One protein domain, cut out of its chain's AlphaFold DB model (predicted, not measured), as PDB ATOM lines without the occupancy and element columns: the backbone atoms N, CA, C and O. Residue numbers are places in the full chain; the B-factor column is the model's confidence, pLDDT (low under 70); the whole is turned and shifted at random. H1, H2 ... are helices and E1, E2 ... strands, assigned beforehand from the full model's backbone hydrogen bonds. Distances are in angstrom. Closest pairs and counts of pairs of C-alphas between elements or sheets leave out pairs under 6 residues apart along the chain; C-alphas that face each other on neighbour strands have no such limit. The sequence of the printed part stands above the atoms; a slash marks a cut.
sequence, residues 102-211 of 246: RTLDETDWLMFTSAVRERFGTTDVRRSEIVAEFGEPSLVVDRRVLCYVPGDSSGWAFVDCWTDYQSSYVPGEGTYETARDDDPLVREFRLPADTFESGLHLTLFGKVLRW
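Overview. This is residues 102 to 211 of the 246 residues of an uncharacterized protein of Kribbella sp. VKM Ac-2568 (UniProt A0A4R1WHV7). A strongly twisted wall of five antiparallel strands makes the body, with H1 and H2 on one face and the short H3 on the opposite face, beside the strands. Between E3 and E6 the chain runs out into a long hairpin arm, E4 and E5, which reaches away from this body and makes much of the longest axis. The printed part has 110 residues, with three named helices and seven named strands in the order H1 H2 E1 E2 E3 E4 E5 E6 E7 H3; the large sheet has the order E1 - E2 - E3 - E6 - E7, and E4 - E5 is a second antiparallel sheet. The class is mixed, helices and strands. The whole is only just loose, close to compact, with a radius of gyration of the C-alphas of 16.1 A, and its elongated outline spans 57 by 32 by 23 A.

Arrangement. Start in the large sheet with E3, residues 157 to 162, and E6, residues 185 to 190: they are antiparallel neighbours, and you will find N 160 and O 188 at 2.9 A, within hydrogen-bond range. On the other side of E3 look for E2, residues 145 to 148, where N 146 and O 159 are 2.8 A apart. Next comes the edge strand E1, residues 139 to 141, with N 141 and O 145 at 2.9 A. E1, E2 and E3 form a meander, each strand the antiparallel neighbour of the one before. At the other edge, E7, residues 200 to 202, makes a hairpin with E6, and N 189 and O 201 are 2.8 A apart. The sheet is strongly twisted, but only just: its C-alphas lie up to 4.1 A off the best plane. Now look for H1, residues 106 to 118, on the sheet at a height of 10.2 A; it runs slantwise to the strands, at 52 degrees to E3 on the local plane. Its closest C-alphas to E6 are those of Val 116 and Phe 189, 7.0 A. H2, residues 127 to 134, is on the same face at a height of 8.2 A, over none of the strands, but only just, with 2 of its C-alphas falling on E6. H1 and H2 are close but not clearly touching: their closest C-alphas, of Phe 112 and Phe 134, are 6.9 A apart, and they run opposite ways at a steep tilt of 48 degrees. H3, residues 204 to 211, is on the opposite face at a height of 5.3 A, over none of the strands; its closest C-alphas to E6 are those of Gly 206 and Arg 187, 4.2 A. Follow E3 outward to the hairpin of E4, residues 166 to 170, and E5, residues 175 to 179, where N 168 and O 177 are 2.9 A apart. E4 and E3 are apart, and so are E5 and E6. Every O i to N i+4 pair is within hydrogen-bond range in H2 and H3, and 8 of 9 are in H1.

Along the chain. Find C-alpha 106 at (36.961, 15.027, 181.094); from there H1 runs 18.3 A to C-alpha 118. H2 measures 10.8 A and H3 10.7 A. E3 begins at C-alpha 157, at (49.609, 19.208, 182.784), and is 15.9 A long; E6 is 15.0 A, E5 13.1 A, E4 12.3 A and E2 9.9 A, while E1 and E7 are 6.5 A each. H3 ends at C-alpha 211, at (63.716, 36.975, 177.278).

Size, cuts and confidence. The two C-alphas farthest apart are those of Asp 152 and Gly 172, 57.0 A. The printed part has no cut, and no link is long; E2 to E3, for instance, is a short link of 8 residues. The mean pLDDT of the printed part is 90.6, and no printed residue is under 70.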
ATOM      1  N   ARG A 102      43.997  13.474 193.562       94.81
ATOM      2  CA  ARG A 102      42.769  13.542 192.767       94.81
ATOM      3  C   ARG A 102      43.049  13.546 191.275       94.81
ATOM      4  O   ARG A 102      44.163  13.821 190.835       94.81
ATOM      5  N   THR A 103      41.997  13.349 190.497       96.25
ATOM      6  CA  THR A 103      41.999  13.534 189.046       96.25
ATOM      7  C   THR A 103      40.966  14.582 188.643       96.25
ATOM      8  O   THR A 103      40.021  14.857 189.388       96.25
ATOM      9  N   LEU A 104      41.164  15.188 187.476       95.06
ATOM     10  CA  LEU A 104      40.161  16.007 186.804       95.06
ATOM     11  C   LEU A 104      39.226  15.111 185.992       95.06
ATOM     12  O   LEU A 104      39.655  14.077 185.471       95.06
ATOM     13  N   ASP A 105      37.956  15.491 185.894       94.06
ATOM     14  CA  ASP A 105      37.067  14.853 184.928       94.06
ATOM     15  C   ASP A 105      37.369  15.340 183.498       94.06
ATOM     16  O   ASP A 105      38.198  16.226 183.275       94.06
ATOM     17  N   GLU A 106      36.733  14.714 182.508       92.69
ATOM     18  CA  GLU A 106      36.961  15.027 181.094       92.69
ATOM     19  C   GLU A 106      36.620  16.487 180.754       92.69
ATOM     20  O   GLU A 106      37.324  17.121 179.967       92.69
ATOM     21  N   THR A 107      35.573  17.045 181.370       92.94
ATOM     22  CA  THR A 107      35.133  18.419 181.094       92.94
ATOM     23  C   THR A 107      36.131  19.415 181.672       92.94
ATOM     24  O   THR A 107      36.585  20.309 180.957       92.94
ATOM     25  N   ASP A 108      36.537  19.219 182.925       93.94
ATOM     26  CA  ASP A 108      37.537  20.045 183.601       93.94
ATOM     27  C   ASP A 108      38.889  19.993 182.883       93.94
ATOM     28  O   ASP A 108      39.545  21.019 182.705       93.94
ATOM     29  N   TRP A 109      39.297  18.813 182.408       94.81
ATOM     30  CA  TRP A 109      40.539  18.647 181.656       94.81
ATOM     31  C   TRP A 109      40.525  19.390 180.312       94.81
ATOM     32  O   TRP A 109      41.496  20.068 179.949       94.81
ATOM     33  N   LEU A 110      39.419  19.308 179.569       92.44
ATOM     34  CA  LEU A 110      39.254  20.046 178.316       92.44
ATOM     35  C   LEU A 110      39.237  21.558 178.559       92.44
ATOM     36  O   LEU A 110      39.942  22.290 177.863       92.44
ATOM     37  N   MET A 111      38.504  22.024 179.576       92.44
ATOM     38  CA  MET A 111      38.495  23.438 179.961       92.44
ATOM     39  C   MET A 111      39.896  23.926 180.338       92.44
ATOM     40  O   MET A 111      40.339  24.954 179.827       92.44
ATOM     41  N   PHE A 112      40.621  23.164 181.162       93.38
ATOM     42  CA  PHE A 112      41.992  23.477 181.561       93.38
ATOM     43  C   PHE A 112      42.906  23.636 180.342       93.38
ATOM     44  O   PHE A 112      43.549  24.672 180.160       93.38
ATOM     45  N   THR A 113      42.952  22.627 179.469       92.31
ATOM     46  CA  THR A 113      43.868  22.640 178.318       92.31
ATOM     47  C   THR A 113      43.497  23.698 177.276       92.31
ATOM     48  O   THR A 113      44.394  24.235 176.624       92.31
ATOM     49  N   SER A 114      42.213  24.046 177.134       91.38
ATOM     50  CA  SER A 114      41.760  25.157 176.284       91.38
ATOM     51  C   SER A 114      42.175  26.511 176.861       91.38
ATOM     52  O   SER A 114      42.792  27.319 176.168       91.38
ATOM     53  N   ALA A 115      41.930  26.735 178.156       90.62
ATOM     54  CA  ALA A 115      42.256  27.987 178.836       90.62
ATOM     55  C   ALA A 115      43.757  28.313 178.787       90.62
ATOM     56  O   ALA A 115      44.138  29.464 178.559       90.62
ATOM     57  N   VAL A 116      44.613  27.296 178.942       88.69
ATOM     58  CA  VAL A 116      46.071  27.437 178.800       88.69
ATOM     59  C   VAL A 116      46.471  27.949 177.419       88.69
ATOM     60  O   VAL A 116      47.345  28.810 177.320       88.69
ATOM     61  N   ARG A 117      45.828  27.453 176.359       83.56
ATOM     62  CA  ARG A 117      46.149  27.841 174.980       83.56
ATOM     63  C   ARG A 117      45.628  29.229 174.625       83.56
ATOM     64  O   ARG A 117      46.283  29.933 173.864       83.56
ATOM     65  N   GLU A 118      44.475  29.615 175.162       85.25
ATOM     66  CA  GLU A 118      43.747  30.802 174.699       85.25
ATOM     67  C   GLU A 118      43.958  32.047 175.565       85.25
ATOM     68  O   GLU A 118      43.938  33.159 175.042       85.25
ATOM     69  N   ARG A 119      44.141  31.894 176.884       84.06
ATOM     70  CA  ARG A 119      44.009  33.027 177.818       84.06
ATOM     71  C   ARG A 119      45.299  33.413 178.521       84.06
ATOM     72  O   ARG A 119      45.569  34.596 178.692       84.06
ATOM     73  N   PHE A 120      46.096  32.442 178.952       85.12
ATOM     74  CA  PHE A 120      47.182  32.726 179.895       85.12
ATOM     75  C   PHE A 120      48.492  33.196 179.251       85.12
ATOM     76  O   PHE A 120      49.419  33.569 179.963       85.12
ATOM     77  N   GLY A 121      48.584  33.226 177.919       81.06
ATOM     78  CA  GLY A 121      49.813  33.603 177.216       81.06
ATOM     79  C   GLY A 121      50.202  35.085 177.329       81.06
ATOM     80  O   GLY A 121      51.362  35.432 177.101       81.06
ATOM     81  N   THR A 122      49.264  35.979 177.647       80.88
ATOM     82  CA  THR A 122      49.469  37.443 177.591       80.88
ATOM     83  C   THR A 122      49.225  38.157 178.915       80.88
ATOM     84  O   THR A 122      49.386  39.374 178.990       80.88
ATOM     85  N   THR A 123      48.890  37.421 179.973       86.94
ATOM     86  CA  THR A 123      48.598  37.976 181.296       86.94
ATOM     87  C   THR A 123      49.498  37.367 182.359       86.94
ATOM     88  O   THR A 123      49.995  36.247 182.217       86.94
ATOM     89  N   ASP A 124      49.697  38.111 183.442       92.31
ATOM     90  CA  ASP A 124      50.216  37.552 184.683       92.31
ATOM     91  C   ASP A 124      49.093  36.797 185.392       92.31
ATOM     92  O   ASP A 124      47.942  37.229 185.372       92.31
ATOM     93  N   VAL A 125      49.428  35.652 185.979       94.25
ATOM     94  CA  VAL A 125      48.470  34.772 186.654       94.25
ATOM     95  C   VAL A 125      49.117  34.261 187.926       94.25
ATOM     96  O   VAL A 125      50.283  33.861 187.896       94.25
ATOM     97  N   ARG A 126      48.394  34.264 189.042       95.56
ATOM     98  CA  ARG A 126      48.864  33.719 190.319       95.56
ATOM     99  C   ARG A 126      48.454  32.270 190.517       95.56
ATOM    100  O   ARG A 126      47.491  31.774 189.934       95.56
ATOM    101  N   ARG A 127      49.190  31.581 191.388       96.31
ATOM    102  CA  ARG A 127      48.883  30.214 191.817       96.31
ATOM    103  C   ARG A 127      47.442  30.083 192.317       96.31
ATOM    104  O   ARG A 127      46.764  29.126 191.947       96.31
ATOM    105  N   SER A 128      46.991  31.010 193.155       96.75
ATOM    106  CA  SER A 128      45.651  31.003 193.740       96.75
ATOM    107  C   SER A 128      44.553  31.095 192.684       96.75
ATOM    108  O   SER A 128      43.533  30.428 192.826       96.75
ATOM    109  N   GLU A 129      44.776  31.839 191.598       96.25
ATOM    110  CA  GLU A 129      43.834  31.950 190.480       96.25
ATOM    111  C   GLU A 129      43.672  30.611 189.753       96.25
ATOM    112  O   GLU A 129      42.550  30.191 189.480       96.25
ATOM    113  N   ILE A 130      44.774  29.886 189.526       96.12
ATOM    114  CA  ILE A 130      44.736  28.542 188.929       96.12
ATOM    115  C   ILE A 130      43.960  27.568 189.817       96.12
ATOM    116  O   ILE A 130      43.115  26.828 189.319       96.12
ATOM    117  N   VAL A 131      44.224  27.576 191.126       96.62
ATOM    118  CA  VAL A 131      43.529  26.688 192.072       96.62
ATOM    119  C   VAL A 131      42.053  27.068 192.213       96.62
ATOM    120  O   VAL A 131      41.201  26.192 192.316       96.62
ATOM    121  N   ALA A 132      41.719  28.359 192.193       96.25
ATOM    122  CA  ALA A 132      40.335  28.816 192.261       96.25
ATOM    123  C   ALA A 132      39.523  28.388 191.030       96.25
ATOM    124  O   ALA A 132      38.336  28.093 191.155       96.25
ATOM    125  N   GLU A 133      40.154  28.351 189.857       94.50
ATOM    126  CA  GLU A 133      39.482  28.013 188.606       94.50
ATOM    127  C   GLU A 133      39.397  26.506 188.347       94.50
ATOM    128  O   GLU A 133      38.340  26.015 187.961       94.50
ATOM    129  N   PHE A 134      40.484  25.765 188.575       94.12
ATOM    130  CA  PHE A 134      40.576  24.339 188.230       94.12
ATOM    131  C   PHE A 134      40.529  23.409 189.452       94.12
ATOM    132  O   PHE A 134      40.571  22.182 189.325       94.12
ATOM    133  N   GLY A 135      40.411  23.983 190.649       95.12
ATOM    134  CA  GLY A 135      40.453  23.271 191.918       95.12
ATOM    135  C   GLY A 135      41.868  22.877 192.338       95.12
ATOM    136  O   GLY A 135      42.866  23.217 191.705       95.12
ATOM    137  N   GLU A 136      41.953  22.135 193.443       96.75
ATOM    138  CA  GLU A 136      43.238  21.627 193.936       96.75
ATOM    139  C   GLU A 136      43.943  20.741 192.890       96.75
ATOM    140  O   GLU A 136      43.272  19.978 192.185       96.75
ATOM    141  N   PRO A 137      45.281  20.796 192.802       97.44
ATOM    142  CA  PRO A 137      46.049  19.961 191.889       97.44
ATOM    143  C   PRO A 137      46.051  18.487 192.299       97.44
ATOM    144  O   PRO A 137      45.897  18.137 193.466       97.44
ATOM    145  N   SER A 138      46.293  17.612 191.323       97.81
ATOM    146  CA  SER A 138      46.472  16.169 191.526       97.81
ATOM    147  C   SER A 138      47.717  15.841 192.351       97.81
ATOM    148  O   SER A 138      47.732  14.862 193.092       97.81
ATOM    149  N   LEU A 139      48.777  16.634 192.191       97.81
ATOM    150  CA  LEU A 139      50.030  16.522 192.933       97.81
ATOM    151  C   LEU A 139      50.713  17.894 192.965       97.81
ATOM    152  O   LEU A 139      50.657  18.640 191.989       97.81
ATOM    153  N   VAL A 140      51.413  18.208 194.055       97.25
ATOM    154  CA  VAL A 140      52.284  19.390 194.131       97.25
ATOM    155  C   VAL A 140      53.731  18.961 194.335       97.25
ATOM    156  O   VAL A 140      54.071  18.367 195.357       97.25
ATOM    157  N   VAL A 141      54.601  19.325 193.395       96.25
ATOM    158  CA  VAL A 141      56.040  19.041 193.459       96.25
ATOM    159  C   VAL A 141      56.787  20.249 194.013       96.25
ATOM    160  O   VAL A 141      56.635  21.368 193.520       96.25
ATOM    161  N   ASP A 142      57.566  20.025 195.070       92.62
ATOM    162  CA  ASP A 142      58.372  21.021 195.796       92.62
ATOM    163  C   ASP A 142      57.612  22.305 196.178       92.62
ATOM    164  O   ASP A 142      58.151  23.413 196.206       92.62
ATOM    165  N   ARG A 143      56.303  22.171 196.440       89.75
ATOM    166  CA  ARG A 143      55.374  23.295 196.679       89.75
ATOM    167  C   ARG A 143      55.324  24.316 195.535       89.75
ATOM    168  O   ARG A 143      54.852  25.428 195.763       89.75
ATOM    169  N   ARG A 144      55.811  23.961 194.348       92.06
ATOM    170  CA  ARG A 144      56.097  24.878 193.246       92.06
ATOM    171  C   ARG A 144      55.356  24.496 191.973       92.06
ATOM    172  O   ARG A 144      54.626  25.316 191.431       92.06
ATOM    173  N   VAL A 145      55.528  23.258 191.518       96.31
ATOM    174  CA  VAL A 145      54.885  22.780 190.293       96.31
ATOM    175  C   VAL A 145      53.579  22.095 190.664       96.31
ATOM    176  O   VAL A 145      53.583  21.095 191.382       96.31
ATOM    177  N   LEU A 146      52.466  22.647 190.191       97.88
ATOM    178  CA  LEU A 146      51.154  22.022 190.301       97.88
ATOM    179  C   LEU A 146      50.985  21.052 189.136       97.88
ATOM    180  O   LEU A 146      51.191  21.423 187.982       97.88
ATOM    181  N   CYS A 147      50.595  19.822 189.430       97.94
ATOM    182  CA  CYS A 147      50.377  18.792 188.433       97.94
ATOM    183  C   CYS A 147      48.886  18.446 188.383       97.94
ATOM    184  O   CYS A 147      48.299  18.157 189.424       97.94
ATOM    185  N   TYR A 148      48.295  18.422 187.189       97.62
ATOM    186  CA  TYR A 148      46.902  18.026 186.961       97.62
ATOM    187  C   TYR A 148      46.841  16.805 186.045       97.62
ATOM    188  O   TYR A 148      47.494  16.781 184.998       97.62
ATOM    189  N   VAL A 149      46.062  15.802 186.448       96.25
ATOM    190  CA  VAL A 149      45.913  14.517 185.750       96.25
ATOM    191  C   VAL A 149      44.432  14.272 185.445       96.25
ATOM    192  O   VAL A 149      43.622  14.359 186.372       96.25
ATOM    193  N   PRO A 150      44.046  13.951 184.198       95.44
ATOM    194  CA  PRO A 150      42.682  13.534 183.882       95.44
ATOM    195  C   PRO A 150      42.393  12.119 184.407       95.44
ATOM    196  O   PRO A 150      43.300  11.300 184.553       95.44
ATOM    197  N   GLY A 151      41.126  11.809 184.682       90.44
ATOM    198  CA  GLY A 151      40.708  10.523 185.257       90.44
ATOM    199  C   GLY A 151      41.010   9.294 184.393       90.44
ATOM    200  O   GLY A 151      41.115   8.190 184.918       90.44
ATOM    201  N   ASP A 152      41.186   9.482 183.087       86.31
ATOM    202  CA  ASP A 152      41.596   8.440 182.141       86.31
ATOM    203  C   ASP A 152      43.125   8.307 182.004       86.31
ATOM    204  O   ASP A 152      43.609   7.484 181.227       86.31
ATOM    205  N   SER A 153      43.889   9.129 182.737       82.12
ATOM    206  CA  SER A 153      45.352   9.222 182.676       82.12
ATOM    207  C   SER A 153      45.907   9.476 181.263       82.12
ATOM    208  O   SER A 153      47.087   9.218 181.006       82.12
ATOM    209  N   SER A 154      45.090  10.021 180.353       81.69
ATOM    210  CA  SER A 154      45.452  10.292 178.952       81.69
ATOM    211  C   SER A 154      46.543  11.352 178.792       81.69
ATOM    212  O   SER A 154      47.194  11.429 177.749       81.69
ATOM    213  N   GLY A 155      46.779  12.165 179.821       88.06
ATOM    214  CA  GLY A 155      47.717  13.273 179.765       88.06
ATOM    215  C   GLY A 155      48.204  13.725 181.131       88.06
ATOM    216  O   GLY A 155      47.882  13.143 182.164       88.06
ATOM    217  N   TRP A 156      49.015  14.775 181.105       93.88
ATOM    218  CA  TRP A 156      49.491  15.456 182.294       93.88
ATOM    219  C   TRP A 156      49.768  16.915 181.991       93.88
ATOM    220  O   TRP A 156      50.407  17.231 180.989       93.88
ATOM    221  N   ALA A 157      49.289  17.798 182.855       96.06
ATOM    222  CA  ALA A 157      49.609  19.208 182.784       96.06
ATOM    223  C   ALA A 157      50.431  19.631 183.991       96.06
ATOM    224  O   ALA A 157      50.175  19.200 185.118       96.06
ATOM    225  N   PHE A 158      51.382  20.521 183.741       97.00
ATOM    226  CA  PHE A 158      52.251  21.095 184.754       97.00
ATOM    227  C   PHE A 158      52.080  22.607 184.755       97.00
ATOM    228  O   PHE A 158      52.149  23.233 183.700       97.00
ATOM    229  N   VAL A 159      51.897  23.190 185.930       97.44
ATOM    230  CA  VAL A 159      51.844  24.637 186.145       97.44
ATOM    231  C   VAL A 159      53.004  25.000 187.053       97.44
ATOM    232  O   VAL A 159      53.027  24.600 188.214       97.44
ATOM    233  N   ASP A 160      53.998  25.708 186.528       95.69
ATOM    234  CA  ASP A 160      55.158  26.115 187.317       95.69
ATOM    235  C   ASP A 160      54.908  27.477 187.961       95.69
ATOM    236  O   ASP A 160      54.918  28.500 187.278       95.69
ATOM    237  N   CYS A 161      54.679  27.495 189.273       94.69
ATOM    238  CA  CYS A 161      54.506  28.727 190.032       94.69
ATOM    239  C   CYS A 161      55.851  29.164 190.618       94.69
ATOM    240  O   CYS A 161      56.305  28.629 191.629       94.69
ATOM    241  N   TRP A 162      56.502  30.139 189.991       89.25
ATOM    242  CA  TRP A 162      57.852  30.558 190.348       89.25
ATOM    243  C   TRP A 162      57.843  31.627 191.443       89.25
ATOM    244  O   TRP A 162      57.221  32.677 191.293       89.25
ATOM    245  N   THR A 163      58.615  31.396 192.507       81.56
ATOM    246  CA  THR A 163      58.987  32.436 193.472       81.56
ATOM    247  C   THR A 163      60.496  32.593 193.472       81.56
ATOM    248  O   THR A 163      61.226  31.602 193.448       81.56
ATOM    249  N   ASP A 164      60.963  33.835 193.539       73.12
ATOM    250  CA  ASP A 164      62.353  34.099 193.882       73.12
ATOM    251  C   ASP A 164      62.509  34.068 195.407       73.12
ATOM    252  O   ASP A 164      61.615  34.511 196.137       73.12
ATOM    253  N   TYR A 165      63.620  33.523 195.896       73.00
ATOM    254  CA  TYR A 165      63.935  33.540 197.321       73.00
ATOM    255  C   TYR A 165      64.779  34.774 197.605       73.00
ATOM    256  O   TYR A 165      65.998  34.764 197.431       73.00
ATOM    257  N   GLN A 166      64.141  35.841 198.077       70.69
ATOM    258  CA  GLN A 166      64.881  37.006 198.541       70.69
ATOM    259  C   GLN A 166      65.347  36.761 199.973       70.69
ATOM    260  O   GLN A 166      64.554  36.756 200.914       70.69
ATOM    261  N   SER A 167      66.652  36.526 200.118       79.81
ATOM    262  CA  SER A 167      67.326  36.538 201.414       79.81
ATOM    263  C   SER A 167      67.958  37.906 201.637       79.81
ATOM    264  O   SER A 167      68.852  38.305 200.891       79.81
ATOM    265  N   SER A 168      67.524  38.615 202.672       86.88
ATOM    266  CA  SER A 168      68.120  39.879 203.105       86.88
ATOM    267  C   SER A 168      68.893  39.679 204.403       86.88
ATOM    268  O   SER A 168      68.359  39.136 205.369       86.88
ATOM    269  N   TYR A 169      70.154  40.118 204.434       90.38
ATOM    270  CA  TYR A 169      70.933  40.162 205.672       90.38
ATOM    271  C   TYR A 169      70.298  41.158 206.642       90.38
ATOM    272  O   TYR A 169      70.004  42.283 206.238       90.38
ATOM    273  N   VAL A 170      70.134  40.765 207.904       93.56
ATOM    274  CA  VAL A 170      69.598  41.616 208.970       93.56
ATOM    275  C   VAL A 170      70.767  42.262 209.726       93.56
ATOM    276  O   VAL A 170      71.459  41.584 210.501       93.56
ATOM    277  N   PRO A 171      71.050  43.566 209.513       92.06
ATOM    278  CA  PRO A 171      72.187  44.219 210.148       92.06
ATOM    279  C   PRO A 171      72.031  44.258 211.670       92.06
ATOM    280  O   PRO A 171      71.002  44.675 212.190       92.06
ATOM    281  N   GLY A 172      73.082  43.863 212.388       92.38
ATOM    282  CA  GLY A 172      73.103  43.849 213.855       92.38
ATOM    283  C   GLY A 172      72.654  42.530 214.488       92.38
ATOM    284  O   GLY A 172      73.015  42.279 215.634       92.38
ATOM    285  N   GLU A 173      71.968  41.659 213.744       91.62
ATOM    286  CA  GLU A 173      71.552  40.336 214.235       91.62
ATOM    287  C   GLU A 173      72.462  39.203 213.750       91.62
ATOM    288  O   GLU A 173      72.531  38.144 214.372       91.62
ATOM    289  N   GLY A 174      73.205  39.419 212.659       89.62
ATOM    290  CA  GLY A 174      74.079  38.385 212.095       89.62
ATOM    291  C   GLY A 174      73.316  37.256 211.395       89.62
ATOM    292  O   GLY A 174      73.896  36.201 211.141       89.62
ATOM    293  N   THR A 175      72.040  37.472 211.079       90.81
ATOM    294  CA  THR A 175      71.117  36.510 210.469       90.81
ATOM    295  C   THR A 175      70.683  36.970 209.074       90.81
ATOM    296  O   THR A 175      70.925  38.108 208.666       90.81
ATOM    297  N   TYR A 176      70.068  36.063 208.315       89.69
ATOM    298  CA  TYR A 176      69.356  36.385 207.080       89.69
ATOM    299  C   TYR A 176      67.873  36.093 207.288       89.69
ATOM    300  O   TYR A 176      67.524  35.037 207.816       89.69
ATOM    301  N   GLU A 177      67.019  37.003 206.837       86.88
ATOM    302  CA  GLU A 177      65.589  36.757 206.688       86.88
ATOM    303  C   GLU A 177      65.301  36.355 205.247       86.88
ATOM    304  O   GLU A 177      65.767  37.000 204.307       86.88
ATOM    305  N   THR A 178      64.537  35.280 205.076       81.38
ATOM    306  CA  THR A 178      64.066  34.832 203.767       81.38
ATOM    307  C   THR A 178      62.576  35.116 203.668       81.38
ATOM    308  O   THR A 178      61.781  34.512 204.388       81.38
ATOM    309  N   ALA A 179      62.199  36.016 202.764       76.56
ATOM    310  CA  ALA A 179      60.806  36.225 202.399       76.56
ATOM    311  C   ALA A 179      60.426  35.265 201.264       76.56
ATOM    312  O   ALA A 179      61.202  35.048 200.328       76.56
ATOM    313  N   ARG A 180      59.228  34.686 201.351       73.25
ATOM    314  CA  ARG A 180      58.651  33.829 200.312       73.25
ATOM    315  C   ARG A 180      57.274  34.371 199.946       73.25
ATOM    316  O   ARG A 180      56.507  34.704 200.845       73.25
ATOM    317  N   ASP A 181      56.976  34.452 198.651       83.38
ATOM    318  CA  ASP A 181      55.609  34.699 198.191       83.38
ATOM    319  C   ASP A 181      54.807  33.398 198.347       83.38
ATOM    320  O   ASP A 181      55.165  32.360 197.775       83.38
ATOM    321  N   ASP A 182      53.762  33.437 199.171       85.69
ATOM    322  CA  ASP A 182      52.856  32.306 199.388       85.69
ATOM    323  C   ASP A 182      51.876  32.121 198.215       85.69
ATOM    324  O   ASP A 182      51.306  31.038 198.058       85.69
ATOM    325  N   ASP A 183      51.733  33.130 197.350       93.00
ATOM    326  CA  ASP A 183      50.902  33.086 196.148       93.00
ATOM    327  C   ASP A 183      51.684  33.478 194.877       93.00
ATOM    328  O   ASP A 183      51.387  34.494 194.239       93.00
ATOM    329  N   PRO A 184      52.708  32.694 194.493       93.62
ATOM    330  CA  PRO A 184      53.629  33.060 193.424       93.62
ATOM    331  C   PRO A 184      52.963  33.162 192.047       93.62
ATOM    332  O   PRO A 184      51.951  32.515 191.761       93.62
ATOM    333  N   LEU A 185      53.602  33.928 191.161       94.56
ATOM    334  CA  LEU A 185      53.217  34.015 189.755       94.56
ATOM    335  C   LEU A 185      53.497  32.701 189.020       94.56
ATOM    336  O   LEU A 185      54.526  32.046 189.205       94.56
ATOM    337  N   VAL A 186      52.588  32.343 188.125       95.69
ATOM    338  CA  VAL A 186      52.764  31.255 187.172       95.69
ATOM    339  C   VAL A 186      53.770  31.699 186.118       95.69
ATOM    340  O   VAL A 186      53.571  32.707 185.446       95.69
ATOM    341  N   ARG A 187      54.856  30.941 185.979       94.06
ATOM    342  CA  ARG A 187      55.904  31.123 184.969       94.06
ATOM    343  C   ARG A 187      55.513  30.457 183.654       94.06
ATOM    344  O   ARG A 187      55.596  31.074 182.597       94.06
ATOM    345  N   GLU A 188      55.051  29.213 183.718       94.88
ATOM    346  CA  GLU A 188      54.619  28.480 182.534       94.88
ATOM    347  C   GLU A 188      53.560  27.427 182.826       94.88
ATOM    348  O   GLU A 188      53.406  26.947 183.951       94.88
ATOM    349  N   PHE A 189      52.922  27.003 181.744       96.00
ATOM    350  CA  PHE A 189      52.190  25.760 181.641       96.00
ATOM    351  C   PHE A 189      52.941  24.823 180.701       96.00
ATOM    352  O   PHE A 189      53.463  25.250 179.669       96.00
ATOM    353  N   ARG A 190      52.973  23.534 181.030       94.44
ATOM    354  CA  ARG A 190      53.440  22.480 180.129       94.44
ATOM    355  C   ARG A 190      52.320  21.473 179.935       94.44
ATOM    356  O   ARG A 190      51.845  20.897 180.912       94.44
ATOM    357  N   LEU A 191      51.901  21.293 178.691       92.56
ATOM    358  CA  LEU A 191      50.872  20.343 178.275       92.56
ATOM    359  C   LEU A 191      51.506  19.148 177.545       92.56
ATOM    360  O   LEU A 191      52.644  19.253 177.079       92.56
ATOM    361  N   PRO A 192      50.787  18.018 177.401       81.25
ATOM    362  CA  PRO A 192      51.255  16.902 176.588       81.25
ATOM    363  C   PRO A 192      51.448  17.338 175.132       81.25
ATOM    364  O   PRO A 192      50.527  17.877 174.517       81.25
ATOM    365  N   ALA A 193      52.642  17.094 174.596       87.31
ATOM    366  CA  ALA A 193      53.008  17.364 173.212       87.31
ATOM    367  C   ALA A 193      54.185  16.471 172.780       87.31
ATOM    368  O   ALA A 193      54.828  15.828 173.619       87.31
ATOM    369  N   ASP A 194      54.469  16.456 171.476       85.38
ATOM    370  CA  ASP A 194      55.531  15.637 170.875       85.38
ATOM    371  C   ASP A 194      56.937  16.129 171.249       85.38
ATOM    372  O   ASP A 194      57.875  15.338 171.351       85.38
ATOM    373  N   THR A 195      57.092  17.435 171.479       87.06
ATOM    374  CA  THR A 195      58.358  18.051 171.899       87.06
ATOM    375  C   THR A 195      58.170  18.898 173.147       87.06
ATOM    376  O   THR A 195      57.064  19.343 173.457       87.06
ATOM    377  N   PHE A 196      59.267  19.163 173.855       87.38
ATOM    378  CA  PHE A 196      59.237  20.050 175.011       87.38
ATOM    379  C   PHE A 196      58.723  21.454 174.658       87.38
ATOM    380  O   PHE A 196      57.847  21.975 175.347       87.38
ATOM    381  N   GLU A 197      59.235  22.063 173.582       86.88
ATOM    382  CA  GLU A 197      58.858  23.426 173.202       86.88
ATOM    383  C   GLU A 197      57.403  23.534 172.747       86.88
ATOM    384  O   GLU A 197      56.756  24.533 173.048       86.88
ATOM    385  N   SER A 198      56.879  22.529 172.039       87.69
ATOM    386  CA  SER A 198      55.503  22.570 171.519       87.69
ATOM    387  C   SER A 198      54.443  22.456 172.614       87.69
ATOM    388  O   SER A 198      53.333  22.951 172.437       87.69
ATOM    389  N   GLY A 199      54.781  21.841 173.749       90.00
ATOM    390  CA  GLY A 199      53.905  21.761 174.917       90.00
ATOM    391  C   GLY A 199      54.045  22.936 175.886       90.00
ATOM    392  O   GLY A 199      53.288  23.002 176.854       90.00
ATOM    393  N   LEU A 200      55.010  23.836 175.680       92.25
ATOM    394  CA  LEU A 200      55.317  24.919 176.609       92.25
ATOM    395  C   LEU A 200      54.542  26.197 176.274       92.25
ATOM    396  O   LEU A 200      54.715  26.794 175.214       92.25
ATOM    397  N   HIS A 201      53.786  26.693 177.250       93.69
ATOM    398  CA  HIS A 201      53.062  27.956 177.175       93.69
ATOM    399  C   HIS A 201      53.545  28.892 178.285       93.69
ATOM    400  O   HIS A 201      53.339  28.631 179.470       93.69
ATOM    401  N   LEU A 202      54.205  29.987 177.908       92.44
ATOM    402  CA  LEU A 202      54.684  30.994 178.857       92.44
ATOM    403  C   LEU A 202      53.597  32.029 179.141       92.44
ATOM    404  O   LEU A 202      52.973  32.534 178.206       92.44
ATOM    405  N   THR A 203      53.446  32.395 180.411       93.44
ATOM    406  CA  THR A 203      52.689  33.590 180.813       93.44
ATOM    407  C   THR A 203      53.454  34.862 180.457       93.44
ATOM    408  O   THR A 203      54.619  34.800 180.047       93.44
ATOM    409  N   LEU A 204      52.844  36.035 180.656       90.62
ATOM    410  CA  LEU A 204      53.562  37.303 180.509       90.62
ATOM    411  C   LEU A 204      54.818  37.340 181.400       90.62
ATOM    412  O   LEU A 204      55.920  37.588 180.905       90.62
ATOM    413  N   PHE A 205      54.675  36.986 182.679       91.56
ATOM    414  CA  PHE A 205      55.790  36.814 183.604       91.56
ATOM    415  C   PHE A 205      56.858  35.835 183.091       91.56
ATOM    416  O   PHE A 205      58.048  36.156 183.096       91.56
ATOM    417  N   GLY A 206      56.458  34.663 182.586       91.62
ATOM    418  CA  GLY A 206      57.379  33.676 182.015       91.62
ATOM    419  C   GLY A 206      58.185  34.202 180.828       91.62
ATOM    420  O   GLY A 206      59.391  33.955 180.735       91.62
ATOM    421  N   LYS A 207      57.546  34.976 179.943       90.50
ATOM    422  CA  LYS A 207      58.201  35.625 178.796       90.50
ATOM    423  C   LYS A 207      59.255  36.629 179.257       90.50
ATOM    424  O   LYS A 207      60.380  36.594 178.759       90.50
ATOM    425  N   VAL A 208      58.938  37.452 180.260       89.06
ATOM    426  CA  VAL A 208      59.905  38.381 180.871       89.06
ATOM    427  C   VAL A 208      61.059  37.622 181.525       89.06
ATOM    428  O   VAL A 208      62.215  38.006 181.367       89.06
ATOM    429  N   LEU A 209      60.785  36.517 182.221       87.88
ATOM    430  CA  LEU A 209      61.828  35.705 182.842       87.88
ATOM    431  C   LEU A 209      62.764  35.030 181.834       87.88
ATOM    432  O   LEU A 209      63.931  34.828 182.175       87.88
ATOM    433  N   ARG A 210      62.264  34.665 180.649       87.56
ATOM    434  CA  ARG A 210      63.032  33.999 179.587       87.56
ATOM    435  C   ARG A 210      63.824  34.981 178.724       87.56
ATOM    436  O   ARG A 210      64.981  34.727 178.411       87.56
ATOM    437  N   TRP A 211      63.196  36.078 178.317       87.06
ATOM    438  CA  TRP A 211      63.716  36.975 177.278       87.06
ATOM    439  C   TRP A 211      63.985  38.402 177.773       87.06
ATOM    440  O   TRP A 211      64.515  39.223 177.031       87.06
TER     441      TRP A 211